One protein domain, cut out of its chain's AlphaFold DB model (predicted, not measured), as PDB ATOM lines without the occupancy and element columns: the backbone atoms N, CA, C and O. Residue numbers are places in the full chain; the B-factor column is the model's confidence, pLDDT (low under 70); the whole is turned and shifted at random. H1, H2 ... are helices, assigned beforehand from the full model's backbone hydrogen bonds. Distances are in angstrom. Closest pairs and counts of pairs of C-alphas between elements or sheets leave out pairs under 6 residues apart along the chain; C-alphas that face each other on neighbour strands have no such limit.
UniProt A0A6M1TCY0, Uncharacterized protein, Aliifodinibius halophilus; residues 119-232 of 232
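What this domain is: This is residues 119 to 232 of the 232 residues of an uncharacterized protein of Aliifodinibius halophilus (UniProt A0A6M1TCY0). Picture a long, slender fork of two helical arms with a small head at one end: H1 and H4 run lengthwise in opposite ways with a gap between them, and the head is made where the last part of H1 crosses H3 and where H2 and H3 form a short helical hairpin. H1 is one very long helix with a kink of 34 degrees near residue 144, so that it serves as an arm first and as part of the head after. The printed part has 114 residues with four named helices, H1, H2, H3 and H4 in chain order, and no named strand; the class is all helix. The whole is extended, with a radius of gyration of the C-alphas of 23.4 A, and its outline is a rod spanning 80 by 25 by 20 A.

How they stand to each other: Start with H1, residues 119 to 162, and look first at Phe 121. Its C-alpha is 7.9 A from that of Asn 221 in H4, residues 202 to 229; this is the closest pair of the two helices, which are close but not clearly touching, at a shallow tilt of 12 degrees, opposite ways. Farther along, residues 146 to 153 of H1 touch residues 189 to 196 of H3, residues 184 to 199, with the C-alphas of Leu 150 and Ile 192 closest at 6.5 A; the tilt is steep, 61 degrees, opposite ways. Residues 156 to 160 of H1 touch H2, residues 168 to 176, with the C-alphas of Leu 160 and Ala 168 closest at 6.9 A; at 72 degrees they are only just about perpendicular. H2 and H3 are a hairpin and only just touch, with 3 pairs of C-alphas within 8 A, the closest those of Phe 172 and Phe 186 at 6.7 A; the tilt is shallow, 20 degrees, opposite ways. The helix packing is mostly crossed, but only just. H3 and H4 meet only through their link, and H2 and H4 are apart. In H2 and H3 every O i to N i+4 pair is within hydrogen-bond range; in H1 39 of 40 are, in H4 23 of 24.

Where its parts are: Find C-alpha 119 at (-26.411, -33.511, 25.150); from there H1 runs 61.7 A to C-alpha 162 at (31.854, -13.069, 24.939). H2 covers 12.3 A, and H3 20.5 A. H4 runs 40.8 A back to C-alpha 229 at (-36.877, -25.667, 15.080).

The domain as a whole: The C-alphas of Ser 178 and Phe 232, the chain's last residue, are the two farthest apart, at 80.5 A. Residues 129 to 142, 201 to 213 and 222 to 232 stand free. The printed part has no cut, and no link is long. The mean pLDDT of the printed part is 82.2; look for values under 70 at residues 176 to 182 and 201 to 205.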
ATOM      1  N   ILE A 119     -27.167 -32.674  24.205       96.31
ATOM      2  CA  ILE A 119     -26.411 -33.511  25.150       96.31
ATOM      3  C   ILE A 119     -24.973 -33.711  24.664       96.31
ATOM      4  O   ILE A 119     -24.032 -33.544  25.441       96.31
ATOM      5  N   SER A 120     -24.787 -34.028  23.382       95.00
ATOM      6  CA  SER A 120     -23.456 -34.267  22.809       95.00
ATOM      7  C   SER A 120     -22.597 -33.006  22.821       95.00
ATOM      8  O   SER A 120     -21.403 -33.080  23.108       95.00
ATOM      9  N   PHE A 121     -23.200 -31.841  22.570       95.12
ATOM     10  CA  PHE A 121     -22.512 -30.559  22.656       95.12
ATOM     11  C   PHE A 121     -22.085 -30.234  24.091       95.12
ATOM     12  O   PHE A 121     -20.915 -29.940  24.322       95.12
ATOM     13  N   PHE A 122     -22.978 -30.353  25.078       95.62
ATOM     14  CA  PHE A 122     -22.605 -30.134  26.482       95.62
ATOM     15  C   PHE A 122     -21.543 -31.129  26.959       95.62
ATOM     16  O   PHE A 122     -20.619 -30.750  27.683       95.62
ATOM     17  N   TYR A 123     -21.625 -32.384  26.515       95.75
ATOM     18  CA  TYR A 123     -20.601 -33.384  26.794       95.75
ATOM     19  C   TYR A 123     -19.247 -33.016  26.166       95.75
ATOM     20  O   TYR A 123     -18.215 -33.150  26.824       95.75
ATOM     21  N   TYR A 124     -19.237 -32.492  24.935       94.62
ATOM     22  CA  TYR A 124     -18.032 -31.953  24.301       94.62
ATOM     23  C   TYR A 124     -17.423 -30.804  25.115       94.62
ATOM     24  O   TYR A 124     -16.237 -30.863  25.431       94.62
ATOM     25  N   ILE A 125     -18.222 -29.809  25.515       93.38
ATOM     26  CA  ILE A 125     -17.750 -28.675  26.331       93.38
ATOM     27  C   ILE A 125     -17.151 -29.159  27.655       93.38
ATOM     28  O   ILE A 125     -16.083 -28.707  28.065       93.38
ATOM     29  N   TYR A 126     -17.804 -30.118  28.313       94.44
ATOM     30  CA  TYR A 126     -17.296 -30.710  29.545       94.44
ATOM     31  C   TYR A 126     -15.929 -31.386  29.359       94.44
ATOM     32  O   TYR A 126     -15.021 -31.175  30.164       94.44
ATOM     33  N   LEU A 127     -15.773 -32.189  28.302       93.06
ATOM     34  CA  LEU A 127     -14.507 -32.851  27.991       93.06
ATOM     35  C   LEU A 127     -13.405 -31.845  27.627       93.06
ATOM     36  O   LEU A 127     -12.288 -31.968  28.125       93.06
ATOM     37  N   GLN A 128     -13.736 -30.827  26.832       90.31
ATOM     38  CA  GLN A 128     -12.821 -29.752  26.452       90.31
ATOM     39  C   GLN A 128     -12.290 -29.006  27.684       90.31
ATOM     40  O   GLN A 128     -11.087 -28.791  27.801       90.31
ATOM     41  N   ASN A 129     -13.167 -28.666  28.635       90.12
ATOM     42  CA  ASN A 129     -12.767 -27.997  29.876       90.12
ATOM     43  C   ASN A 129     -11.829 -28.871  30.718       90.12
ATOM     44  O   ASN A 129     -10.828 -28.380  31.233       90.12
ATOM     45  N   LYS A 130     -12.111 -30.176  30.820       89.88
ATOM     46  CA  LYS A 130     -11.225 -31.113  31.523       89.88
ATOM     47  C   LYS A 130      -9.847 -31.207  30.883       89.88
ATOM     48  O   LYS A 130      -8.842 -31.167  31.591       89.88
ATOM     49  N   ASP A 131      -9.796 -31.339  29.563       88.62
ATOM     50  CA  ASP A 131      -8.527 -31.400  28.841       88.62
ATOM     51  C   ASP A 131      -7.750 -30.081  29.006       88.62
ATOM     52  O   ASP A 131      -6.537 -30.107  29.215       88.62
ATOM     53  N   TRP A 132      -8.447 -28.939  29.034       85.06
ATOM     54  CA  TRP A 132      -7.849 -27.623  29.261       85.06
ATOM     55  C   TRP A 132      -7.247 -27.490  30.663       85.06
ATOM     56  O   TRP A 132      -6.126 -27.002  30.816       85.06
ATOM     57  N   GLU A 133      -7.953 -27.953  31.698       86.12
ATOM     58  CA  GLU A 133      -7.447 -27.974  33.076       86.12
ATOM     59  C   GLU A 133      -6.187 -28.839  33.196       86.12
ATOM     60  O   GLU A 133      -5.181 -28.403  33.766       86.12
ATOM     61  N   VAL A 134      -6.206 -30.042  32.611       85.31
ATOM     62  CA  VAL A 134      -5.055 -30.957  32.613       85.31
ATOM     63  C   VAL A 134      -3.874 -30.349  31.861       85.31
ATOM     64  O   VAL A 134      -2.745 -30.388  32.357       85.31
ATOM     65  N   HIS A 135      -4.116 -29.770  30.686       82.62
ATOM     66  CA  HIS A 135      -3.085 -29.110  29.897       82.62
ATOM     67  C   HIS A 135      -2.492 -27.908  30.638       82.62
ATOM     68  O   HIS A 135      -1.272 -27.793  30.747       82.62
ATOM     69  N   THR A 136      -3.328 -27.053  31.228       81.25
ATOM     70  CA  THR A 136      -2.887 -25.885  32.005       81.25
ATOM     71  C   THR A 136      -2.049 -26.307  33.212       81.25
ATOM     72  O   THR A 136      -1.000 -25.722  33.478       81.25
ATOM     73  N   ALA A 137      -2.460 -27.357  33.927       80.44
ATOM     74  CA  ALA A 137      -1.703 -27.882  35.058       80.44
ATOM     75  C   ALA A 137      -0.335 -28.440  34.629       80.44
ATOM     76  O   ALA A 137       0.688 -28.102  35.232       80.44
ATOM     77  N   LYS A 138      -0.298 -29.254  33.563       77.31
ATOM     78  CA  LYS A 138       0.947 -29.812  33.009       77.31
ATOM     79  C   LYS A 138       1.888 -28.714  32.530       77.31
ATOM     80  O   LYS A 138       3.052 -28.688  32.919       77.31
ATOM     81  N   THR A 139       1.383 -27.789  31.722       77.44
ATOM     82  CA  THR A 139       2.188 -26.695  31.174       77.44
ATOM     83  C   THR A 139       2.694 -25.772  32.268       77.44
ATOM     84  O   THR A 139       3.878 -25.475  32.256       77.44
ATOM     85  N   SER A 140       1.879 -25.393  33.258       78.00
ATOM     86  CA  SER A 140       2.308 -24.556  34.392       78.00
ATOM     87  C   SER A 140       3.457 -25.185  35.189       78.00
ATOM     88  O   SER A 140       4.447 -24.518  35.508       78.00
ATOM     89  N   TYR A 141       3.374 -26.493  35.456       76.25
ATOM     90  CA  TYR A 141       4.446 -27.227  36.128       76.25
ATOM     91  C   TYR A 141       5.748 -27.207  35.313       76.25
ATOM     92  O   TYR A 141       6.817 -26.900  35.847       76.25
ATOM     93  N   VAL A 142       5.655 -27.480  34.009       77.94
ATOM     94  CA  VAL A 142       6.822 -27.501  33.120       77.94
ATOM     95  C   VAL A 142       7.368 -26.093  32.866       77.94
ATOM     96  O   VAL A 142       8.579 -25.933  32.761       77.94
ATOM     97  N   ASP A 143       6.533 -25.054  32.847       80.25
ATOM     98  CA  ASP A 143       6.937 -23.673  32.562       80.25
ATOM     99  C   ASP A 143       7.930 -23.140  33.597       80.25
ATOM    100  O   ASP A 143       8.916 -22.485  33.255       80.25
ATOM    101  N   LYS A 144       7.727 -23.489  34.874       75.44
ATOM    102  CA  LYS A 144       8.660 -23.137  35.951       75.44
ATOM    103  C   LYS A 144      10.034 -23.779  35.734       75.44
ATOM    104  O   LYS A 144      11.057 -23.111  35.899       75.44
ATOM    105  N   SER A 145      10.057 -25.048  35.339       77.06
ATOM    106  CA  SER A 145      11.289 -25.780  35.029       77.06
ATOM    107  C   SER A 145      11.957 -25.245  33.757       77.06
ATOM    108  O   SER A 145      13.164 -25.000  33.752       77.06
ATOM    109  N   LEU A 146      11.173 -24.960  32.714       83.00
ATOM    110  CA  LEU A 146      11.638 -24.380  31.455       83.00
ATOM    111  C   LEU A 146      12.216 -22.982  31.645       83.00
ATOM    112  O   LEU A 146      13.228 -22.667  31.032       83.00
ATOM    113  N   LYS A 147      11.642 -22.152  32.519       85.75
ATOM    114  CA  LYS A 147      12.178 -20.817  32.816       85.75
ATOM    115  C   LYS A 147      13.586 -20.887  33.407       85.75
ATOM    116  O   LYS A 147      14.459 -20.122  33.007       85.75
ATOM    117  N   ASN A 148      13.827 -21.831  34.317       83.75
ATOM    118  CA  ASN A 148      15.162 -22.052  34.872       83.75
ATOM    119  C   ASN A 148      16.140 -22.536  33.793       83.75
ATOM    120  O   ASN A 148      17.263 -22.043  33.721       83.75
ATOM    121  N   CYS A 149      15.695 -23.450  32.933       85.31
ATOM    122  CA  CYS A 149      16.486 -23.971  31.822       85.31
ATOM    123  C   CYS A 149      16.813 -22.891  30.774       85.31
ATOM    124  O   CYS A 149      17.942 -22.815  30.301       85.31
ATOM    125  N   LEU A 150      15.865 -22.004  30.465       87.12
ATOM    126  CA  LEU A 150      16.073 -20.855  29.582       87.12
ATOM    127  C   LEU A 150      17.147 -19.913  30.125       87.12
ATOM    128  O   LEU A 150      18.061 -19.559  29.389       87.12
ATOM    129  N   ASN A 151      17.092 -19.575  31.416       88.06
ATOM    130  CA  ASN A 151      18.117 -18.742  32.048       88.06
ATOM    131  C   ASN A 151      19.509 -19.396  31.991       88.06
ATOM    132  O   ASN A 151      20.520 -18.699  31.947       88.06
ATOM    133  N   MET A 152      19.579 -20.729  32.048       85.62
ATOM    134  CA  MET A 152      20.834 -21.473  31.919       85.62
ATOM    135  C   MET A 152      21.368 -21.452  30.482       85.62
ATOM    136  O   MET A 152      22.559 -21.230  30.286       85.62
ATOM    137  N   VAL A 153      20.495 -21.630  29.487       87.75
ATOM    138  CA  VAL A 153      20.849 -21.517  28.063       87.75
ATOM    139  C   VAL A 153      21.312 -20.104  27.719       87.75
ATOM    140  O   VAL A 153      22.328 -19.954  27.054       87.75
ATOM    141  N   GLU A 154      20.655 -19.070  28.246       89.06
ATOM    142  CA  GLU A 154      21.077 -17.673  28.062       89.06
ATOM    143  C   GLU A 154      22.473 -17.413  28.633       89.06
ATOM    144  O   GLU A 154      23.289 -16.758  27.998       89.06
ATOM    145  N   GLN A 155      22.800 -18.004  29.784       86.44
ATOM    146  CA  GLN A 155      24.148 -17.902  30.346       86.44
ATOM    147  C   GLN A 155      25.211 -18.603  29.493       86.44
ATOM    148  O   GLN A 155      26.361 -18.167  29.509       86.44
ATOM    149  N   ILE A 156      24.857 -19.680  28.784       86.06
ATOM    150  CA  ILE A 156      25.752 -20.318  27.809       86.06
ATOM    151  C   ILE A 156      25.907 -19.421  26.581       86.06
ATOM    152  O   ILE A 156      27.034 -19.166  26.168       86.06
ATOM    153  N   ASP A 157      24.806 -18.907  26.032       86.69
ATOM    154  CA  ASP A 157      24.822 -18.025  24.860       86.69
ATOM    155  C   ASP A 157      25.644 -16.745  25.122       86.69
ATOM    156  O   ASP A 157      26.414 -16.311  24.260       86.69
ATOM    157  N   ASP A 158      25.575 -16.194  26.338       87.69
ATOM    158  CA  ASP A 158      26.412 -15.073  26.782       87.69
ATOM    159  C   ASP A 158      27.909 -15.414  26.750       87.69
ATOM    160  O   ASP A 158      28.729 -14.580  26.363       87.69
ATOM    161  N   ILE A 159      28.285 -16.625  27.176       84.88
ATOM    162  CA  ILE A 159      29.682 -17.084  27.178       84.88
ATOM    163  C   ILE A 159      30.161 -17.308  25.746       84.88
ATOM    164  O   ILE A 159      31.242 -16.836  25.398       84.88
ATOM    165  N   LEU A 160      29.346 -17.956  24.907       85.75
ATOM    166  CA  LEU A 160      29.647 -18.154  23.487       85.75
ATOM    167  C   LEU A 160      29.902 -16.814  22.789       85.75
ATOM    168  O   LEU A 160      30.888 -16.673  22.073       85.75
ATOM    169  N   THR A 161      29.071 -15.808  23.074       86.00
ATOM    170  CA  THR A 161      29.196 -14.462  22.498       86.00
ATOM    171  C   THR A 161      30.436 -13.727  23.014       86.00
ATOM    172  O   THR A 161      31.182 -13.149  22.230       86.00
ATOM    173  N   LYS A 162      30.695 -13.754  24.330       85.88
ATOM    174  CA  LYS A 162      31.854 -13.069  24.939       85.88
ATOM    175  C   LYS A 162      33.196 -13.641  24.499       85.88
ATOM    176  O   LYS A 162      34.185 -12.914  24.492       85.88
ATOM    177  N   LYS A 163      33.232 -14.937  24.198       81.00
ATOM    178  CA  LYS A 163      34.448 -15.682  23.852       81.00
ATOM    179  C   LYS A 163      34.592 -15.940  22.351       81.00
ATOM    180  O   LYS A 163      35.526 -16.630  21.964       81.00
ATOM    181  N   ASP A 164      33.689 -15.396  21.532       81.38
ATOM    182  CA  ASP A 164      33.646 -15.591  20.076       81.38
ATOM    183  C   ASP A 164      33.674 -17.077  19.659       81.38
ATOM    184  O   ASP A 164      34.326 -17.494  18.701       81.38
ATOM    185  N   ILE A 165      32.963 -17.916  20.419       81.56
ATOM    186  CA  ILE A 165      32.873 -19.350  20.151       81.56
ATOM    187  C   ILE A 165      31.778 -19.564  19.107       81.56
ATOM    188  O   ILE A 165      30.594 -19.332  19.360       81.56
ATOM    189  N   LYS A 166      32.174 -20.048  17.927       76.88
ATOM    190  CA  LYS A 166      31.293 -20.174  16.753       76.88
ATOM    191  C   LYS A 166      30.147 -21.167  16.935       76.88
ATOM    192  O   LYS A 166      29.125 -21.043  16.261       76.88
ATOM    193  N   SER A 167      30.302 -22.156  17.812       79.00
ATOM    194  CA  SER A 167      29.308 -23.208  18.006       79.00
ATOM    195  C   SER A 167      29.201 -23.628  19.465       79.00
ATOM    196  O   SER A 167      30.191 -23.937  20.125       79.00
ATOM    197  N   ALA A 168      27.960 -23.737  19.947       79.75
ATOM    198  CA  ALA A 168      27.668 -24.374  21.227       79.75
ATOM    199  C   ALA A 168      28.160 -25.827  21.255       79.75
ATOM    200  O   ALA A 168      28.553 -26.313  22.303       79.75
ATOM    201  N   LYS A 169      28.180 -26.515  20.108       81.31
ATOM    202  CA  LYS A 169      28.689 -27.885  20.031       81.31
ATOM    203  C   LYS A 169      30.171 -27.953  20.407       81.31
ATOM    204  O   LYS A 169      30.532 -28.798  21.211       81.31
ATOM    205  N   ASP A 170      30.979 -27.020  19.907       79.38
ATOM    206  CA  ASP A 170      32.424 -26.979  20.164       79.38
ATOM    207  C   ASP A 170      32.699 -26.772  21.662       79.38
ATOM    208  O   ASP A 170      33.554 -27.435  22.242       79.38
ATOM    209  N   LEU A 171      31.896 -25.925  22.319       80.50
ATOM    210  CA  LEU A 171      31.948 -25.742  23.770       80.50
ATOM    211  C   LEU A 171      31.604 -27.029  24.533       80.50
ATOM    212  O   LEU A 171      32.253 -27.351  25.523       80.50
ATOM    213  N   PHE A 172      30.578 -27.762  24.109       78.94
ATOM    214  CA  PHE A 172      30.166 -28.984  24.800       78.94
ATOM    215  C   PHE A 172      31.160 -30.126  24.546       78.94
ATOM    216  O   PHE A 172      31.468 -30.863  25.481       78.94
ATOM    217  N   ASP A 173      31.707 -30.236  23.333       77.25
ATOM    218  CA  ASP A 173      32.713 -31.233  22.957       77.25
ATOM    219  C   ASP A 173      34.048 -31.005  23.704       77.25
ATOM    220  O   ASP A 173      34.640 -31.971  24.199       77.25
ATOM    221  N   ASP A 174      34.468 -29.746  23.909       75.00
ATOM    222  CA  ASP A 174      35.638 -29.388  24.734       75.00
ATOM    223  C   ASP A 174      35.478 -29.873  26.189       75.00
ATOM    224  O   ASP A 174      36.386 -30.481  26.761       75.00
ATOM    225  N   PHE A 175      34.284 -29.725  26.774       72.12
ATOM    226  CA  PHE A 175      33.986 -30.234  28.120       72.12
ATOM    227  C   PHE A 175      33.781 -31.755  28.163       72.12
ATOM    228  O   PHE A 175      34.069 -32.384  29.186       72.12
ATOM    229  N   LYS A 176      33.325 -32.358  27.062       67.44
ATOM    230  CA  LYS A 176      33.120 -33.804  26.910       67.44
ATOM    231  C   LYS A 176      34.433 -34.574  26.790       67.44
ATOM    232  O   LYS A 176      34.535 -35.687  27.292       67.44
ATOM    233  N   SER A 177      35.480 -33.969  26.228       54.25
ATOM    234  CA  SER A 177      36.842 -34.531  26.272       54.25
ATOM    235  C   SER A 177      37.329 -34.806  27.712       54.25
ATOM    236  O   SER A 177      38.245 -35.598  27.933       54.25
ATOM    237  N   SER A 178      36.674 -34.182  28.701       49.72
ATOM    238  CA  SER A 178      37.006 -34.239  30.122       49.72
ATOM    239  C   SER A 178      36.028 -35.063  30.987       49.72
ATOM    240  O   SER A 178      36.364 -35.328  32.140       49.72
ATOM    241  N   TYR A 179      34.842 -35.474  30.515       49.03
ATOM    242  CA  TYR A 179      33.846 -36.233  31.305       49.03
ATOM    243  C   TYR A 179      32.940 -37.122  30.420       49.03
ATOM    244  O   TYR A 179      32.922 -36.993  29.206       49.03
ATOM    245  N   ASP A 180      32.232 -38.064  31.052       52.56
ATOM    246  CA  ASP A 180      31.536 -39.220  30.458       52.56
ATOM    247  C   ASP A 180      30.678 -38.959  29.188       52.56
ATOM    248  O   ASP A 180      30.116 -37.889  28.978       52.56
ATOM    249  N   LYS A 181      30.561 -39.990  28.337       52.94
ATOM    250  CA  LYS A 181      30.216 -39.977  26.893       52.94
ATOM    251  C   LYS A 181      28.804 -39.520  26.475       52.94
ATOM    252  O   LYS A 181      28.479 -39.610  25.285       52.94
ATOM    253  N   SER A 182      27.968 -39.039  27.383       59.84
ATOM    254  CA  SER A 182      26.579 -38.667  27.086       59.84
ATOM    255  C   SER A 182      26.491 -37.484  26.095       59.84
ATOM    256  O   SER A 182      27.344 -36.605  26.094       59.84
ATOM    257  N   ASN A 183      25.509 -37.499  25.179       70.69
ATOM    258  CA  ASN A 183      25.142 -36.354  24.319       70.69
ATOM    259  C   ASN A 183      23.946 -35.565  24.889       70.69
ATOM    260  O   ASN A 183      23.495 -34.592  24.278       70.69
ATOM    261  N   LEU A 184      23.429 -35.988  26.045       74.81
ATOM    262  CA  LEU A 184      22.160 -35.529  26.607       74.81
ATOM    263  C   LEU A 184      22.195 -34.037  26.951       74.81
ATOM    264  O   LEU A 184      21.190 -33.345  26.828       74.81
ATOM    265  N   GLU A 185      23.357 -33.520  27.343       81.31
ATOM    266  CA  GLU A 185      23.580 -32.113  27.667       81.31
ATOM    267  C   GLU A 185      23.305 -31.217  26.453       81.31
ATOM    268  O   GLU A 185      22.614 -30.199  26.553       81.31
ATOM    269  N   PHE A 186      23.863 -31.596  25.302       81.88
ATOM    270  CA  PHE A 186      23.751 -30.832  24.065       81.88
ATOM    271  C   PHE A 186      22.360 -30.980  23.445       81.88
ATOM    272  O   PHE A 186      21.801 -30.004  22.946       81.88
ATOM    273  N   GLU A 187      21.769 -32.173  23.530       80.31
ATOM    274  CA  GLU A 187      20.382 -32.421  23.126       80.31
ATOM    275  C   GLU A 187      19.397 -31.577  23.949       80.31
ATOM    276  O   GLU A 187      18.542 -30.902  23.372       80.31
ATOM    277  N   ALA A 188      19.570 -31.511  25.273       82.06
ATOM    278  CA  ALA A 188      18.761 -30.658  26.142       82.06
ATOM    279  C   ALA A 188      18.939 -29.165  25.810       82.06
ATOM    280  O   ALA A 188      17.953 -28.431  25.717       82.06
ATOM    281  N   TYR A 189      20.176 -28.706  25.561       85.12
ATOM    282  CA  TYR A 189      20.444 -27.334  25.101       85.12
ATOM    283  C   TYR A 189      19.692 -27.019  23.796       85.12
ATOM    284  O   TYR A 189      19.009 -25.994  23.708       85.12
ATOM    285  N   GLN A 190      19.759 -27.911  22.800       85.56
ATOM    286  CA  GLN A 190      19.025 -27.746  21.545       85.56
ATOM    287  C   GLN A 190      17.510 -27.729  21.761       85.56
ATOM    288  O   GLN A 190      16.830 -26.883  21.181       85.56
ATOM    289  N   ALA A 191      16.986 -28.606  22.618       84.12
ATOM    290  CA  ALA A 191      15.562 -28.683  22.929       84.12
ATOM    291  C   ALA A 191      15.034 -27.378  23.547       84.12
ATOM    292  O   ALA A 191      14.004 -26.847  23.126       84.12
ATOM    293  N   ILE A 192      15.775 -26.794  24.488       85.88
ATOM    294  CA  ILE A 192      15.406 -25.521  25.121       85.88
ATOM    295  C   ILE A 192      15.527 -24.351  24.135       85.88
ATOM    296  O   ILE A 192      14.677 -23.457  24.126       85.88
ATOM    297  N   LYS A 193      16.550 -24.354  23.272       86.06
ATOM    298  CA  LYS A 193      16.710 -23.340  22.217       86.06
ATOM    299  C   LYS A 193      15.581 -23.419  21.190       86.06
ATOM    300  O   LYS A 193      15.031 -22.391  20.795       86.06
ATOM    301  N   PHE A 194      15.183 -24.634  20.817       84.69
ATOM    302  CA  PHE A 194      14.016 -24.879  19.981       84.69
ATOM    303  C   PHE A 194      12.742 -24.332  20.638       84.69
ATOM    304  O   PHE A 194      12.003 -23.591  19.991       84.69
ATOM    305  N   TYR A 195      12.526 -24.614  21.927       83.50
ATOM    306  CA  TYR A 195      11.397 -24.072  22.687       83.50
ATOM    307  C   TYR A 195      11.370 -22.539  22.687       83.50
ATOM    308  O   TYR A 195      10.330 -21.948  22.383       83.50
ATOM    309  N   LYS A 196      12.510 -21.893  22.978       84.62
ATOM    310  CA  LYS A 196      12.641 -20.427  22.997       84.62
ATOM    311  C   LYS A 196      12.217 -19.801  21.671       84.62
ATOM    312  O   LYS A 196      11.496 -18.811  21.689       84.62
ATOM    313  N   ASN A 197      12.661 -20.383  20.559       83.06
ATOM    314  CA  ASN A 197      12.506 -19.789  19.234       83.06
ATOM    315  C   ASN A 197      11.186 -20.155  18.544       83.06
ATOM    316  O   ASN A 197      10.698 -19.366  17.745       83.06
ATOM    317  N   ASN A 198      10.621 -21.337  18.819       79.25
ATOM    318  CA  ASN A 198       9.508 -21.881  18.028       79.25
ATOM    319  C   ASN A 198       8.225 -22.139  18.825       79.25
ATOM    320  O   ASN A 198       7.160 -22.244  18.226       79.25
ATOM    321  N   LEU A 199       8.295 -22.281  20.153       74.38
ATOM    322  CA  LEU A 199       7.141 -22.710  20.960       74.38
ATOM    323  C   LEU A 199       6.679 -21.646  21.960       74.38
ATOM    324  O   LEU A 199       5.481 -21.528  22.215       74.38
ATOM    325  N   LYS A 200       7.607 -20.853  22.512       75.00
ATOM    326  CA  LYS A 200       7.318 -19.857  23.556       75.00
ATOM    327  C   LYS A 200       6.265 -18.830  23.124       75.00
ATOM    328  O   LYS A 200       5.334 -18.566  23.882       75.00
ATOM    329  N   ASP A 201       6.389 -18.290  21.914       68.81
ATOM    330  CA  ASP A 201       5.464 -17.272  21.395       68.81
ATOM    331  C   ASP A 201       4.224 -17.882  20.721       68.81
ATOM    332  O   ASP A 201       3.150 -17.274  20.709       68.81
ATOM    333  N   THR A 202       4.330 -19.126  20.249       64.94
ATOM    334  CA  THR A 202       3.257 -19.859  19.563       64.94
ATOM    335  C   THR A 202       2.062 -20.138  20.476       64.94
ATOM    336  O   THR A 202       0.929 -20.137  19.992       64.94
ATOM    337  N   ARG A 203       2.268 -20.244  21.803       64.69
ATOM    338  CA  ARG A 203       1.184 -20.421  22.795       64.69
ATOM    339  C   ARG A 203       0.069 -19.379  22.669       64.69
ATOM    340  O   ARG A 203      -1.100 -19.737  22.695       64.69
ATOM    341  N   LYS A 204       0.407 -18.101  22.459       63.41
ATOM    342  CA  LYS A 204      -0.613 -17.042  22.317       63.41
ATOM    343  C   LYS A 204      -1.461 -17.203  21.055       63.41
ATOM    344  O   LYS A 204      -2.626 -16.818  21.055       63.41
ATOM    345  N   SER A 205      -0.874 -17.730  19.978       64.12
ATOM    346  CA  SER A 205      -1.607 -17.984  18.734       64.12
ATOM    347  C   SER A 205      -2.538 -19.189  18.868       64.12
ATOM    348  O   SER A 205      -3.670 -19.133  18.393       64.12
ATOM    349  N   ILE A 206      -2.094 -20.227  19.588       70.50
ATOM    350  CA  ILE A 206      -2.863 -21.447  19.854       70.50
ATOM    351  C   ILE A 206      -4.141 -21.102  20.633       70.50
ATOM    352  O   ILE A 206      -5.231 -21.446  20.181       70.50
ATOM    353  N   ASP A 207      -4.039 -20.288  21.690       73.19
ATOM    354  CA  ASP A 207      -5.201 -19.841  22.477       73.19
ATOM    355  C   ASP A 207      -6.282 -19.143  21.627       73.19
ATOM    356  O   ASP A 207      -7.478 -19.209  21.926       73.19
ATOM    357  N   TRP A 208      -5.882 -18.411  20.581       77.25
ATOM    358  CA  TRP A 208      -6.825 -17.728  19.695       77.25
ATOM    359  C   TRP A 208      -7.456 -18.677  18.676       77.25
ATOM    360  O   TRP A 208      -8.668 -18.606  18.459       77.25
ATOM    361  N   VAL A 209      -6.667 -19.581  18.090       82.56
ATOM    362  CA  VAL A 209      -7.164 -20.607  17.160       82.56
ATOM    363  C   VAL A 209      -8.201 -21.497  17.844       82.56
ATOM    364  O   VAL A 209      -9.254 -21.762  17.272       82.56
ATOM    365  N   GLU A 210      -7.966 -21.883  19.093       81.06
ATOM    366  CA  GLU A 210      -8.907 -22.700  19.863       81.06
ATOM    367  C   GLU A 210     -10.203 -21.965  20.199       81.06
ATOM    368  O   GLU A 210     -11.291 -22.543  20.147       81.06
ATOM    369  N   LYS A 211     -10.117 -20.664  20.503       84.56
ATOM    370  CA  LYS A 211     -11.316 -19.835  20.649       84.56
ATOM    371  C   LYS A 211     -12.085 -19.800  19.336       84.56
ATOM    372  O   LYS A 211     -13.282 -20.062  19.351       84.56
ATOM    373  N   LEU A 212     -11.430 -19.526  18.210       88.25
ATOM    374  CA  LEU A 212     -12.093 -19.541  16.904       88.25
ATOM    375  C   LEU A 212     -12.755 -20.888  16.601       88.25
ATOM    376  O   LEU A 212     -13.886 -20.908  16.121       88.25
ATOM    377  N   GLU A 213     -12.091 -21.997  16.922       88.38
ATOM    378  CA  GLU A 213     -12.654 -23.339  16.779       88.38
ATOM    379  C   GLU A 213     -13.931 -23.503  17.614       88.38
ATOM    380  O   GLU A 213     -14.967 -23.914  17.087       88.38
ATOM    381  N   LEU A 214     -13.893 -23.130  18.897       89.56
ATOM    382  CA  LEU A 214     -15.059 -23.206  19.775       89.56
ATOM    383  C   LEU A 214     -16.215 -22.341  19.259       89.56
ATOM    384  O   LEU A 214     -17.352 -22.806  19.209       89.56
ATOM    385  N   TRP A 215     -15.929 -21.108  18.837       92.25
ATOM    386  CA  TRP A 215     -16.924 -20.212  18.248       92.25
ATOM    387  C   TRP A 215     -17.536 -20.802  16.974       92.25
ATOM    388  O   TRP A 215     -18.757 -20.771  16.821       92.25
ATOM    389  N   GLY A 216     -16.721 -21.391  16.097       92.88
ATOM    390  CA  GLY A 216     -17.189 -22.072  14.891       92.88
ATOM    391  C   GLY A 216     -18.128 -23.239  15.202       92.88
ATOM    392  O   GLY A 216     -19.203 -23.332  14.610       92.88
ATOM    393  N   ILE A 217     -17.776 -24.080  16.181       93.31
ATOM    394  CA  ILE A 217     -18.633 -25.188  16.634       93.31
ATOM    395  C   ILE A 217     -19.941 -24.650  17.229       93.31
ATOM    396  O   ILE A 217     -21.006 -25.172  16.913       93.31
ATOM    397  N   CYS A 218     -19.889 -23.598  18.052       93.44
ATOM    398  CA  CYS A 218     -21.080 -22.972  18.632       93.44
ATOM    399  C   CYS A 218     -22.030 -22.431  17.558       93.44
ATOM    400  O   CYS A 218     -23.229 -22.692  17.622       93.44
ATOM    401  N   ILE A 219     -21.505 -21.704  16.565       94.00
ATOM    402  CA  ILE A 219     -22.298 -21.146  15.461       94.00
ATOM    403  C   ILE A 219     -22.944 -22.270  14.655       94.00
ATOM    404  O   ILE A 219     -24.145 -22.232  14.401       94.00
ATOM    405  N   LEU A 220     -22.169 -23.292  14.290       94.62
ATOM    406  CA  LEU A 220     -22.676 -24.419  13.513       94.62
ATOM    407  C   LEU A 220     -23.752 -25.198  14.279       94.62
ATOM    408  O   LEU A 220     -24.773 -25.578  13.717       94.62
ATOM    409  N   ASN A 221     -23.550 -25.404  15.579       93.56
ATOM    410  CA  ASN A 221     -24.526 -26.079  16.421       93.56
ATOM    411  C   ASN A 221     -25.815 -25.255  16.586       93.56
ATOM    412  O   ASN A 221     -26.917 -25.798  16.567       93.56
ATOM    413  N   PHE A 222     -25.691 -23.933  16.692       93.94
ATOM    414  CA  PHE A 222     -26.837 -23.030  16.733       93.94
ATOM    415  C   PHE A 222     -27.644 -23.062  15.428       93.94
ATOM    416  O   PHE A 222     -28.869 -23.159  15.474       93.94
ATOM    417  N   LEU A 223     -26.973 -23.057  14.272       93.56
ATOM    418  CA  LEU A 223     -27.629 -23.217  12.971       93.56
ATOM    419  C   LEU A 223     -28.353 -24.562  12.864       93.56
ATOM    420  O   LEU A 223     -29.504 -24.598  12.450       93.56
ATOM    421  N   ALA A 224     -27.730 -25.652  13.309       93.00
ATOM    422  CA  ALA A 224     -28.370 -26.964  13.341       93.00
ATOM    423  C   ALA A 224     -29.639 -26.986  14.215       93.00
ATOM    424  O   ALA A 224     -30.642 -27.584  13.833       93.00
ATOM    425  N   LEU A 225     -29.627 -26.306  15.366       93.31
ATOM    426  CA  LEU A 225     -30.818 -26.174  16.210       93.31
ATOM    427  C   LEU A 225     -31.910 -25.333  15.547       93.31
ATOM    428  O   LEU A 225     -33.075 -25.714  15.618       93.31
ATOM    429  N   ILE A 226     -31.552 -24.233  14.876       91.94
ATOM    430  CA  ILE A 226     -32.509 -23.461  14.070       91.94
ATOM    431  C   ILE A 226     -33.145 -24.365  13.017       91.94
ATOM    432  O   ILE A 226     -34.362 -24.353  12.899       91.94
ATOM    433  N   ALA A 227     -32.347 -25.181  12.323       90.75
ATOM    434  CA  ALA A 227     -32.826 -26.083  11.278       90.75
ATOM    435  C   ALA A 227     -33.906 -27.031  11.814       90.75
ATOM    436  O   ALA A 227     -34.952 -27.209  11.191       90.75
ATOM    437  N   ILE A 228     -33.664 -27.599  13.001       90.44
ATOM    438  CA  ILE A 228     -34.622 -28.468  13.691       90.44
ATOM    439  C   ILE A 228     -35.883 -27.690  14.069       90.44
ATOM    440  O   ILE A 228     -36.983 -28.166  13.812       90.44
ATOM    441  N   ILE A 229     -35.741 -26.494  14.646       89.69
ATOM    442  CA  ILE A 229     -36.877 -25.667  15.080       89.69
ATOM    443  C   ILE A 229     -37.752 -25.248  13.895       89.69
ATOM    444  O   ILE A 229     -38.970 -25.291  14.006       89.69
ATOM    445  N   THR A 230     -37.157 -24.874  12.763       87.94
ATOM    446  CA  THR A 230     -37.895 -24.493  11.548       87.94
ATOM    447  C   THR A 230     -38.537 -25.678  10.828       87.94
ATOM    448  O   THR A 230     -39.305 -25.462   9.899       87.94
ATOM    449  N   SER A 231     -38.182 -26.905  11.218       85.31
ATOM    450  CA  SER A 231     -38.727 -28.143  10.652       85.31
ATOM    451  C   SER A 231     -39.921 -28.693  11.446       85.31
ATOM    452  O   SER A 231     -40.525 -29.667  10.999       85.31
ATOM    453  N   PHE A 232     -40.240 -28.107  12.612       80.88
ATOM    454  CA  PHE A 232     -41.502 -28.351  13.329       80.88
ATOM    455  C   PHE A 232     -42.679 -27.704  12.598       80.88
ATOM    456  O   PHE A 232     -43.754 -28.343  12.588       80.88
TER     457      PHE A 232